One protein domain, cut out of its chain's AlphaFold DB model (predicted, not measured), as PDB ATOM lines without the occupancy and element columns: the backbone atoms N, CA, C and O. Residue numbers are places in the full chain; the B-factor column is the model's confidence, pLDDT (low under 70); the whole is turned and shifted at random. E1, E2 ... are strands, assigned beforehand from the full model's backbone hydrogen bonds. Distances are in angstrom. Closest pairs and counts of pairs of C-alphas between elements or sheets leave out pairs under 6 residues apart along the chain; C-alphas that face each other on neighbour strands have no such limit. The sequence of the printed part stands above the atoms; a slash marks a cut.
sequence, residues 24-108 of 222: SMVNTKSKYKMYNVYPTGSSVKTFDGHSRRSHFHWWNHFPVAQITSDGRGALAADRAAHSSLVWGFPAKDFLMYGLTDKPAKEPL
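Overview. This is residues 24 to 108 of the 222 residues of an uncharacterized protein of Planctomycetes bacterium (UniProt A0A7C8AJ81). With little regular structure, the printed part is a loose folded ribbon of three nested strand pairs, E1 with E6, E2 with E5 and E3 with E4, ending in a wide loop, residues 60 to 81. Its 85 residues include six named strands, E1 to E6 in chain order, holding 24 residues, and no named helix; the class is all strand, each pair an antiparallel sheet. The radius of gyration of the C-alphas is 14.9 A, and the spans are 40 by 29 by 23 A.

Arrangement. E1, residues 33 to 37, is antiparallel to E6, residues 96 to 100; N 35 and O 98, 3.0 A apart, are within hydrogen-bond range. E2, residues 43 to 46, is antiparallel to E5, residues 86 to 89, with N 87 and O 45 at 2.7 A. E3, residues 57 to 59, and E4, residues 82 to 84, form a hairpin, with N 59 and O 82 at 3.0 A. E4 runs on into E5 at 62 degrees. E1 and E5 are apart.

Along the chain. E1 begins at C-alpha 33 (148.264, 141.895, 89.565) and is 13.2 A long; E6, 12.9 A, ends at C-alpha 100 (148.985, 138.094, 85.898).

Size, cuts and confidence. The C-alphas farthest apart, of Gln 66 and Leu 108, are 41.7 A apart. The printed part has no cut. The link from E3 to E4 is long; pLDDT is under 70 at residues 65 and 67 to 71.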
ATOM      1  N   SER A  24     137.639 138.866  90.028       93.50
ATOM      2  CA  SER A  24     138.081 140.128  90.632       93.50
ATOM      3  C   SER A  24     139.576 140.308  90.404       93.50
ATOM      4  O   SER A  24     140.329 139.337  90.395       93.50
ATOM      5  N   MET A  25     140.019 141.545  90.187       93.81
ATOM      6  CA  MET A  25     141.432 141.874  89.998       93.81
ATOM      7  C   MET A  25     141.776 143.134  90.780       93.81
ATOM      8  O   MET A  25     141.129 144.167  90.620       93.81
ATOM      9  N   VAL A  26     142.832 143.061  91.588       92.31
ATOM     10  CA  VAL A  26     143.332 144.212  92.343       92.31
ATOM     11  C   VAL A  26     144.408 144.921  91.526       92.31
ATOM     12  O   VAL A  26     145.485 144.379  91.264       92.31
ATOM     13  N   ASN A  27     144.119 146.159  91.128       91.12
ATOM     14  CA  ASN A  27     145.039 146.995  90.363       91.12
ATOM     15  C   ASN A  27     146.034 147.704  91.293       91.12
ATOM     16  O   ASN A  27     145.782 148.808  91.765       91.12
ATOM     17  N   THR A  28     147.183 147.076  91.537       89.12
ATOM     18  CA  THR A  28     148.325 147.718  92.210       89.12
ATOM     19  C   THR A  28     149.308 148.299  91.186       89.12
ATOM     20  O   THR A  28     149.163 148.099  89.979       89.12
ATOM     21  N   LYS A  29     150.349 149.001  91.659       90.50
ATOM     22  CA  LYS A  29     151.470 149.465  90.816       90.50
ATOM     23  C   LYS A  29     152.420 148.333  90.378       90.50
ATOM     24  O   LYS A  29     153.346 148.584  89.613       90.50
ATOM     25  N   SER A  30     152.229 147.108  90.876       92.62
ATOM     26  CA  SER A  30     153.035 145.945  90.494       92.62
ATOM     27  C   SER A  30     152.800 145.568  89.030       92.62
ATOM     28  O   SER A  30     151.678 145.659  88.531       92.62
ATOM     29  N   LYS A  31     153.845 145.055  88.363       94.62
ATOM     30  CA  LYS A  31     153.714 144.432  87.037       94.62
ATOM     31  C   LYS A  31     152.699 143.284  87.060       94.62
ATOM     32  O   LYS A  31     151.915 143.144  86.129       94.62
ATOM     33  N   TYR A  32     152.732 142.473  88.116       95.81
ATOM     34  CA  TYR A  32     151.827 141.345  88.297       95.81
ATOM     35  C   TYR A  32     150.725 141.711  89.284       95.81
ATOM     36  O   TYR A  32     150.997 142.069  90.433       95.81
ATOM     37  N   LYS A  33     149.484 141.599  88.823       94.75
ATOM     38  CA  LYS A  33     148.264 141.895  89.565       94.75
ATOM     39  C   LYS A  33     147.645 140.602  90.068       94.75
ATOM     40  O   LYS A  33     147.597 139.613  89.333       94.75
ATOM     41  N   MET A  34     147.163 140.627  91.305       93.50
ATOM     42  CA  MET A  34     146.401 139.519  91.867       93.50
ATOM     43  C   MET A  34     145.005 139.498  91.257       93.50
ATOM     44  O   MET A  34     144.355 140.542  91.154       93.50
ATOM     45  N   TYR A  35     144.549 138.310  90.882       94.56
ATOM     46  CA  TYR A  35     143.169 138.074  90.499       94.56
ATOM     47  C   TYR A  35     142.618 136.836  91.198       94.56
ATOM     48  O   TYR A  35     143.363 135.903  91.503       94.56
ATOM     49  N   ASN A  36     141.306 136.839  91.406       94.75
ATOM     50  CA  ASN A  36     140.533 135.682  91.830       94.75
ATOM     51  C   ASN A  36     139.562 135.297  90.715       94.75
ATOM     52  O   ASN A  36     139.060 136.166  90.002       94.75
ATOM     53  N   VAL A  37     139.275 134.008  90.599       95.62
ATOM     54  CA  VAL A  37     138.180 133.447  89.814       95.62
ATOM     55  C   VAL A  37     137.250 132.730  90.780       95.62
ATOM     56  O   VAL A  37     137.683 131.876  91.558       95.62
ATOM     57  N   TYR A  38     135.972 133.074  90.720       95.25
ATOM     58  CA  TYR A  38     134.956 132.563  91.626       95.25
ATOM     59  C   TYR A  38     134.121 131.458  90.968       95.25
ATOM     60  O   TYR A  38     133.872 131.526  89.757       95.25
ATOM     61  N   PRO A  39     133.666 130.450  91.735       95.50
ATOM     62  CA  PRO A  39     132.630 129.533  91.280       95.50
ATOM     63  C   PRO A  39     131.372 130.286  90.818       95.50
ATOM     64  O   PRO A  39     131.010 131.304  91.414       95.50
ATOM     65  N   THR A  40     130.667 129.798  89.798       93.69
ATOM     66  CA  THR A  40     129.364 130.369  89.406       93.69
ATOM     67  C   THR A  40     128.405 130.424  90.601       93.69
ATOM     68  O   THR A  40     128.318 129.467  91.368       93.69
ATOM     69  N   GLY A  41     127.685 131.540  90.750       92.81
ATOM     70  CA  GLY A  41     126.780 131.794  91.879       92.81
ATOM     71  C   GLY A  41     127.448 132.456  93.088       92.81
ATOM     72  O   GLY A  41     126.778 132.726  94.080       92.81
ATOM     73  N   SER A  42     128.755 132.722  93.023       93.81
ATOM     74  CA  SER A  42     129.454 133.482  94.062       93.81
ATOM     75  C   SER A  42     129.066 134.959  94.039       93.81
ATOM     76  O   SER A  42     128.637 135.494  93.015       93.81
ATOM     77  N   SER A  43     129.301 135.642  95.157       91.94
ATOM     78  CA  SER A  43     129.181 137.099  95.248       91.94
ATOM     79  C   SER A  43     130.471 137.728  95.766       91.94
ATOM     80  O   SER A  43     131.319 137.065  96.368       91.94
ATOM     81  N   VAL A  44     130.639 139.019  95.499       91.44
ATOM     82  CA  VAL A  44     131.740 139.828  96.022       91.44
ATOM     83  C   VAL A  44     131.132 141.058  96.671       91.44
ATOM     84  O   VAL A  44     130.186 141.630  96.142       91.44
ATOM     85  N   LYS A  45     131.676 141.462  97.815       90.31
ATOM     86  CA  LYS A  45     131.284 142.684  98.513       90.31
ATOM     87  C   LYS A  45     132.521 143.476  98.886       90.31
ATOM     88  O   LYS A  45     133.559 142.900  99.203       90.31
ATOM     89  N   THR A  46     132.413 144.793  98.906       90.56
ATOM     90  CA  THR A  46     133.467 145.642  99.459       90.56
ATOM     91  C   THR A  46     133.710 145.327 100.934       90.56
ATOM     92  O   THR A  46     132.768 145.131 101.705       90.56
ATOM     93  N   PHE A  47     134.980 145.282 101.338       87.12
ATOM     94  CA  PHE A  47     135.334 145.370 102.748       87.12
ATOM     95  C   PHE A  47     135.167 146.832 103.172       87.12
ATOM     96  O   PHE A  47     135.991 147.685 102.845       87.12
ATOM     97  N   ASP A  48     134.075 147.117 103.874       80.94
ATOM     98  CA  ASP A  48     133.713 148.484 104.231       80.94
ATOM     99  C   ASP A  48     134.543 149.050 105.397       80.94
ATOM    100  O   ASP A  48     135.003 148.331 106.290       80.94
ATOM    101  N   GLY A  49     134.708 150.370 105.389       77.12
ATOM    102  CA  GLY A  49     135.451 151.152 106.364       77.12
ATOM    103  C   GLY A  49     136.917 151.381 105.997       77.12
ATOM    104  O   GLY A  49     137.490 150.764 105.099       77.12
ATOM    105  N   HIS A  50     137.531 152.307 106.727       76.50
ATOM    106  CA  HIS A  50     138.943 152.635 106.601       76.50
ATOM    107  C   HIS A  50     139.435 153.384 107.849       76.50
ATOM    108  O   HIS A  50     138.652 153.896 108.652       76.50
ATOM    109  N   SER A  51     140.755 153.468 108.027       73.62
ATOM    110  CA  SER A  51     141.339 154.334 109.061       73.62
ATOM    111  C   SER A  51     141.372 155.794 108.590       73.62
ATOM    112  O   SER A  51     141.300 156.064 107.398       73.62
ATOM    113  N   ARG A  52     141.578 156.773 109.483       75.31
ATOM    114  CA  ARG A  52     141.768 158.184 109.065       75.31
ATOM    115  C   ARG A  52     142.965 158.411 108.123       75.31
ATOM    116  O   ARG A  52     143.080 159.485 107.551       75.31
ATOM    117  N   ARG A  53     143.895 157.454 108.030       82.44
ATOM    118  CA  ARG A  53     145.188 157.595 107.333       82.44
ATOM    119  C   ARG A  53     145.282 156.772 106.044       82.44
ATOM    120  O   ARG A  53     146.333 156.768 105.415       82.44
ATOM    121  N   SER A  54     144.215 156.067 105.674       85.94
ATOM    122  CA  SER A  54     144.126 155.239 104.470       85.94
ATOM    123  C   SER A  54     142.697 155.261 103.951       85.94
ATOM    124  O   SER A  54     141.771 155.423 104.737       85.94
ATOM    125  N   HIS A  55     142.509 155.060 102.651       87.62
ATOM    126  CA  HIS A  55     141.175 154.962 102.055       87.62
ATOM    127  C   HIS A  55     140.566 153.552 102.126       87.62
ATOM    128  O   HIS A  55     139.424 153.347 101.736       87.62
ATOM    129  N   PHE A  56     141.324 152.581 102.633       87.81
ATOM    130  CA  PHE A  56     140.895 151.206 102.891       87.81
ATOM    131  C   PHE A  56     141.506 150.698 104.196       87.81
ATOM    132  O   PHE A  56     142.469 151.276 104.722       87.81
ATOM    133  N   HIS A  57     140.984 149.593 104.725       86.50
ATOM    134  CA  HIS A  57     141.605 148.949 105.876       86.50
ATOM    135  C   HIS A  57     142.995 148.428 105.551       86.50
ATOM    136  O   HIS A  57     143.231 147.768 104.538       86.50
ATOM    137  N   TRP A  58     143.914 148.709 106.458       87.00
ATOM    138  CA  TRP A  58     145.288 148.262 106.388       87.00
ATOM    139  C   TRP A  58     145.755 147.879 107.783       87.00
ATOM    140  O   TRP A  58     145.396 148.502 108.781       87.00
ATOM    141  N   TRP A  59     146.562 146.844 107.874       85.56
ATOM    142  CA  TRP A  59     146.979 146.296 109.156       85.56
ATOM    143  C   TRP A  59     148.434 145.885 109.077       85.56
ATOM    144  O   TRP A  59     149.009 145.736 107.993       85.56
ATOM    145  N   ASN A  60     149.037 145.696 110.240       82.25
ATOM    146  CA  ASN A  60     150.392 145.207 110.368       82.25
ATOM    147  C   ASN A  60     150.420 143.947 111.235       82.25
ATOM    148  O   ASN A  60     149.633 143.796 112.160       82.25
ATOM    149  N   HIS A  61     151.320 143.029 110.892       79.00
ATOM    150  CA  HIS A  61     151.517 141.758 111.588       79.00
ATOM    151  C   HIS A  61     152.991 141.595 111.931       79.00
ATOM    152  O   HIS A  61     153.838 142.272 111.343       79.00
ATOM    153  N   PHE A  62     153.314 140.679 112.841       74.56
ATOM    154  CA  PHE A  62     154.692 140.222 113.014       74.56
ATOM    155  C   PHE A  62     155.279 139.770 111.658       74.56
ATOM    156  O   PHE A  62     154.582 139.081 110.911       74.56
ATOM    157  N   PRO A  63     156.524 140.143 111.300       71.56
ATOM    158  CA  PRO A  63     157.525 140.853 112.110       71.56
ATOM    159  C   PRO A  63     157.458 142.391 112.044       71.56
ATOM    160  O   PRO A  63     158.229 143.063 112.723       71.56
ATOM    161  N   VAL A  64     156.566 142.974 111.235       72.38
ATOM    162  CA  VAL A  64     156.432 144.438 111.078       72.38
ATOM    163  C   VAL A  64     155.843 145.088 112.336       72.38
ATOM    164  O   VAL A  64     156.240 146.194 112.711       72.38
ATOM    165  N   ALA A  65     154.927 144.390 113.011       67.19
ATOM    166  CA  ALA A  65     154.433 144.713 114.345       67.19
ATOM    167  C   ALA A  65     155.058 143.762 115.382       67.19
ATOM    168  O   ALA A  65     155.024 142.549 115.206       67.19
ATOM    169  N   GLN A  66     155.603 144.293 116.481       70.56
ATOM    170  CA  GLN A  66     156.171 143.485 117.580       70.56
ATOM    171  C   GLN A  66     155.122 143.017 118.609       70.56
ATOM    172  O   GLN A  66     155.471 142.458 119.643       70.56
ATOM    173  N   ILE A  67     153.836 143.245 118.333       63.88
ATOM    174  CA  ILE A  67     152.709 142.771 119.143       63.88
ATOM    175  C   ILE A  67     151.940 141.701 118.365       63.88
ATOM    176  O   ILE A  67     151.899 141.736 117.133       63.88
ATOM    177  N   THR A  68     151.325 140.754 119.073       58.72
ATOM    178  CA  THR A  68     150.387 139.792 118.484       58.72
ATOM    179  C   THR A  68     149.259 140.537 117.769       58.72
ATOM    180  O   THR A  68     148.778 141.565 118.244       58.72
ATOM    181  N   SER A  69     148.879 140.042 116.589       57.72
ATOM    182  CA  SER A  69     147.864 140.649 115.726       57.72
ATOM    183  C   SER A  69     146.514 140.763 116.438       57.72
ATOM    184  O   SER A  69     145.721 139.827 116.434       57.72
ATOM    185  N   ASP A  70     146.237 141.933 116.999       60.19
ATOM    186  CA  ASP A  70     144.987 142.272 117.687       60.19
ATOM    187  C   ASP A  70     144.066 143.122 116.785       60.19
ATOM    188  O   ASP A  70     143.423 144.069 117.223       60.19
ATOM    189  N   GLY A  71     144.100 142.892 115.463       62.62
ATOM    190  CA  GLY A  71     143.273 143.635 114.497       62.62
ATOM    191  C   GLY A  71     143.565 145.143 114.419       62.62
ATOM    192  O   GLY A  71     142.778 145.899 113.846       62.62
ATOM    193  N   ARG A  72     144.691 145.606 114.979       72.44
ATOM    194  CA  ARG A  72     145.053 147.029 115.005       72.44
ATOM    195  C   ARG A  72     145.476 147.507 113.626       72.44
ATOM    196  O   ARG A  72     146.363 146.932 112.995       72.44
ATOM    197  N   GLY A  73     144.842 148.583 113.170       77.62
ATOM    198  CA  GLY A  73     145.190 149.203 111.900       77.62
ATOM    199  C   GLY A  73     146.631 149.715 111.895       77.62
ATOM    200  O   GLY A  73     147.143 150.183 112.917       77.62
ATOM    201  N   ALA A  74     147.285 149.664 110.736       83.25
ATOM    202  CA  ALA A  74     148.607 150.256 110.579       83.25
ATOM    203  C   ALA A  74     148.536 151.774 110.844       83.25
ATOM    204  O   ALA A  74     147.650 152.474 110.349       83.25
ATOM    205  N   LEU A  75     149.473 152.304 111.636       82.38
ATOM    206  CA  LEU A  75     149.516 153.741 111.941       82.38
ATOM    207  C   LEU A  75     150.175 154.565 110.826       82.38
ATOM    208  O   LEU A  75     149.975 155.779 110.773       82.38
ATOM    209  N   ALA A  76     150.955 153.930 109.953       83.38
ATOM    210  CA  ALA A  76     151.672 154.566 108.855       83.38
ATOM    211  C   ALA A  76     151.776 153.614 107.656       83.38
ATOM    212  O   ALA A  76     151.762 152.391 107.825       83.38
ATOM    213  N   ALA A  77     151.885 154.179 106.452       84.38
ATOM    214  CA  ALA A  77     151.879 153.422 105.201       84.38
ATOM    215  C   ALA A  77     153.081 152.471 105.061       84.38
ATOM    216  O   ALA A  77     152.939 151.378 104.523       84.38
ATOM    217  N   ASP A  78     154.241 152.852 105.597       84.62
ATOM    218  CA  ASP A  78     155.469 152.044 105.628       84.62
ATOM    219  C   ASP A  78     155.418 150.894 106.651       84.62
ATOM    220  O   ASP A  78     156.330 150.069 106.713       84.62
ATOM    221  N   ARG A  79     154.352 150.817 107.455       83.31
ATOM    222  CA  ARG A  79     154.103 149.727 108.405       83.31
ATOM    223  C   ARG A  79     153.005 148.777 107.951       83.31
ATOM    224  O   ARG A  79     152.783 147.792 108.643       83.31
ATOM    225  N   ALA A  80     152.314 149.035 106.842       84.56
ATOM    226  CA  ALA A  80     151.266 148.144 106.356       84.56
ATOM    227  C   ALA A  80     151.857 146.801 105.884       84.56
ATOM    228  O   ALA A  80     152.787 146.769 105.083       84.56
ATOM    229  N   ALA A  81     151.301 145.692 106.374       82.50
ATOM    230  CA  ALA A  81     151.675 144.334 105.972       82.50
ATOM    231  C   ALA A  81     150.610 143.671 105.084       82.50
ATOM    232  O   ALA A  81     150.937 142.835 104.251       82.50
ATOM    233  N   HIS A  82     149.336 144.031 105.259       84.06
ATOM    234  CA  HIS A  82     148.230 143.529 104.440       84.06
ATOM    235  C   HIS A  82     147.035 144.490 104.476       84.06
ATOM    236  O   HIS A  82     146.966 145.410 105.297       84.06
ATOM    237  N   SER A  83     146.099 144.270 103.558       87.56
ATOM    238  CA  SER A  83     144.863 145.028 103.402       87.56
ATOM    239  C   SER A  83     143.761 144.104 102.892       87.56
ATOM    240  O   SER A  83     144.045 143.098 102.238       87.56
ATOM    241  N   SER A  84     142.516 144.474 103.166       86.88
ATOM    242  CA  SER A  84     141.335 143.842 102.596       86.88
ATOM    243  C   SER A  84     140.548 144.900 101.837       86.88
ATOM    244  O   SER A  84     140.105 145.884 102.422       86.88
ATOM    245  N   LEU A  85     140.402 144.696 100.529       89.81
ATOM    246  CA  LEU A  85     139.621 145.581  99.659       89.81
ATOM    247  C   LEU A  85     138.227 145.001  99.424       89.81
ATOM    248  O   LEU A  85     137.223 145.684  99.578       89.81
ATOM    249  N   VAL A  86     138.161 143.711  99.095       89.12
ATOM    250  CA  VAL A  86     136.916 143.005  98.781       89.12
ATOM    251  C   VAL A  86     136.858 141.656  99.492       89.12
ATOM    252  O   VAL A  86     137.866 140.958  99.606       89.12
ATOM    253  N   TRP A  87     135.662 141.287  99.936       86.50
ATOM    254  CA  TRP A  87     135.290 139.952 100.383       86.50
ATOM    255  C   TRP A  87     134.701 139.171  99.219       86.50
ATOM    256  O   TRP A  87     133.758 139.628  98.577       86.50
ATOM    257  N   GLY A  88     135.226 137.976  98.968       87.81
ATOM    258  CA  GLY A  88     134.510 136.983  98.180       87.81
ATOM    259  C   GLY A  88     133.632 136.139  99.092       87.81
ATOM    260  O   GLY A  88     134.091 135.721 100.152       87.81
ATOM    261  N   PHE A  89     132.420 135.835  98.645       90.75
ATOM    262  CA  PHE A  89     131.571 134.776  99.184       90.75
ATOM    263  C   PHE A  89     131.441 133.701  98.103       90.75
ATOM    264  O   PHE A  89     130.529 133.770  97.270       90.75
ATOM    265  N   PRO A  90     132.403 132.763  98.031       92.50
ATOM    266  CA  PRO A  90     132.370 131.704  97.041       92.50
ATOM    267  C   PRO A  90     131.149 130.805  97.253       92.50
ATOM    268  O   PRO A  90     130.831 130.438  98.379       92.50
ATOM    269  N   ALA A  91     130.491 130.402  96.169       94.25
ATOM    270  CA  ALA A  91     129.374 129.451  96.222       94.25
ATOM    271  C   ALA A  91     129.804 128.002  96.537       94.25
ATOM    272  O   ALA A  91     128.967 127.106  96.615       94.25
ATOM    273  N   LYS A  92     131.112 127.760  96.671       94.12
ATOM    274  CA  LYS A  92     131.740 126.484  97.040       94.12
ATOM    275  C   LYS A  92     132.846 126.751  98.057       94.12
ATOM    276  O   LYS A  92     133.297 127.880  98.167       94.12
ATOM    277  N   ASP A  93     133.386 125.721  98.697       93.94
ATOM    278  CA  ASP A  93     134.456 125.870  99.704       93.94
ATOM    279  C   ASP A  93     135.842 126.223  99.117       93.94
ATOM    280  O   ASP A  93     136.870 126.101  99.781       93.94
ATOM    281  N   PHE A  94     135.897 126.647  97.851       94.25
ATOM    282  CA  PHE A  94     137.128 126.975  97.144       94.25
ATOM    283  C   PHE A  94     136.926 128.081  96.100       94.25
ATOM    284  O   PHE A  94     135.845 128.276  95.543       94.25
ATOM    285  N   LEU A  95     138.018 128.779  95.790       95.00
ATOM    286  CA  LEU A  95     138.155 129.693  94.657       95.00
ATOM    287  C   LEU A  95     139.551 129.535  94.046       95.00
ATOM    288  O   LEU A  95     140.455 129.004  94.692       95.00
ATOM    289  N   MET A  96     139.752 130.017  92.821       95.12
ATOM    290  CA  MET A  96     141.078 130.043  92.197       95.12
ATOM    291  C   MET A  96     141.672 131.446  92.306       95.12
ATOM    292  O   MET A  96     140.981 132.423  92.046       95.12
ATOM    293  N   TYR A  97     142.956 131.562  92.644       94.06
ATOM    294  CA  TYR A  97     143.665 132.841  92.653       94.06
ATOM    295  C   TYR A  97     145.004 132.730  91.926       94.06
ATOM    296  O   TYR A  97     145.585 131.652  91.805       94.06
ATOM    297  N   GLY A  98     145.496 133.855  91.419       93.81
ATOM    298  CA  GLY A  98     146.757 133.892  90.695       93.81
ATOM    299  C   GLY A  98     147.297 135.298  90.489       93.81
ATOM    300  O   GLY A  98     146.702 136.293  90.903       93.81
ATOM    301  N   LEU A  99     148.448 135.363  89.824       95.00
ATOM    302  CA  LEU A  99     149.121 136.598  89.436       95.00
ATOM    303  C   LEU A  99     149.188 136.689  87.910       95.00
ATOM    304  O   LEU A  99     149.495 135.700  87.243       95.00
ATOM    305  N   THR A 100     148.917 137.865  87.348       94.56
ATOM    306  CA  THR A 100     148.985 138.094  85.898       94.56
ATOM    307  C   THR A 100     149.474 139.501  85.570       94.56
ATOM    308  O   THR A 100     149.180 140.448  86.292       94.56
ATOM    309  N   ASP A 101     150.224 139.646  84.479       95.06
ATOM    310  CA  ASP A 101     150.567 140.943  83.880       95.06
ATOM    311  C   ASP A 101     149.604 141.328  82.740       95.06
ATOM    312  O   ASP A 101     149.822 142.304  82.020       95.06
ATOM    313  N   LYS A 102     148.528 140.549  82.563       92.94
ATOM    314  CA  LYS A 102     147.505 140.743  81.536       92.94
ATOM    315  C   LYS A 102     146.293 141.515  82.073       92.94
ATOM    316  O   LYS A 102     146.060 141.544  83.282       92.94
ATOM    317  N   PRO A 103     145.489 142.133  81.188       89.44
ATOM    318  CA  PRO A 103     144.219 142.745  81.574       89.44
ATOM    319  C   PRO A 103     143.238 141.732  82.178       89.44
ATOM    320  O   PRO A 103     143.287 140.548  81.849       89.44
ATOM    321  N   ALA A 104     142.270 142.216  82.965       83.94
ATOM    322  CA  ALA A 104     141.244 141.394  83.625       83.94
ATOM    323  C   ALA A 104     140.394 140.525  82.677       83.94
ATOM    324  O   ALA A 104     139.781 139.558  83.116       83.94
ATOM    325  N   LYS A 105     140.383 140.837  81.375       86.06
ATOM    326  CA  LYS A 105     139.706 140.035  80.347       86.06
ATOM    327  C   LYS A 105     140.473 138.764  79.949       86.06
ATOM    328  O   LYS A 105     139.846 137.833  79.461       86.06
ATOM    329  N   GLU A 106     141.796 138.689  80.129       88.69
ATOM    330  CA  GLU A 106     142.578 137.516  79.683       88.69
ATOM    331  C   GLU A 106     142.268 136.235  80.475       88.69
ATOM    332  O   GLU A 106     142.152 135.191  79.837       88.69
ATOM    333  N   PRO A 107     142.020 136.275  81.800       91.12
ATOM    334  CA  PRO A 107     141.585 135.093  82.544       91.12
ATOM    335  C   PRO A 107     140.146 134.640  82.236       91.12
ATOM    336  O   PRO A 107     139.695 133.645  82.798       91.12
ATOM    337  N   LEU A 108     139.397 135.324  81.360       91.62
ATOM    338  CA  LEU A 108     138.000 134.980  81.077       91.62
ATOM    339  C   LEU A 108     137.819 133.568  80.490       91.62
ATOM    340  O   LEU A 108     136.967 132.840  81.001       91.62
TER     341      LEU A 108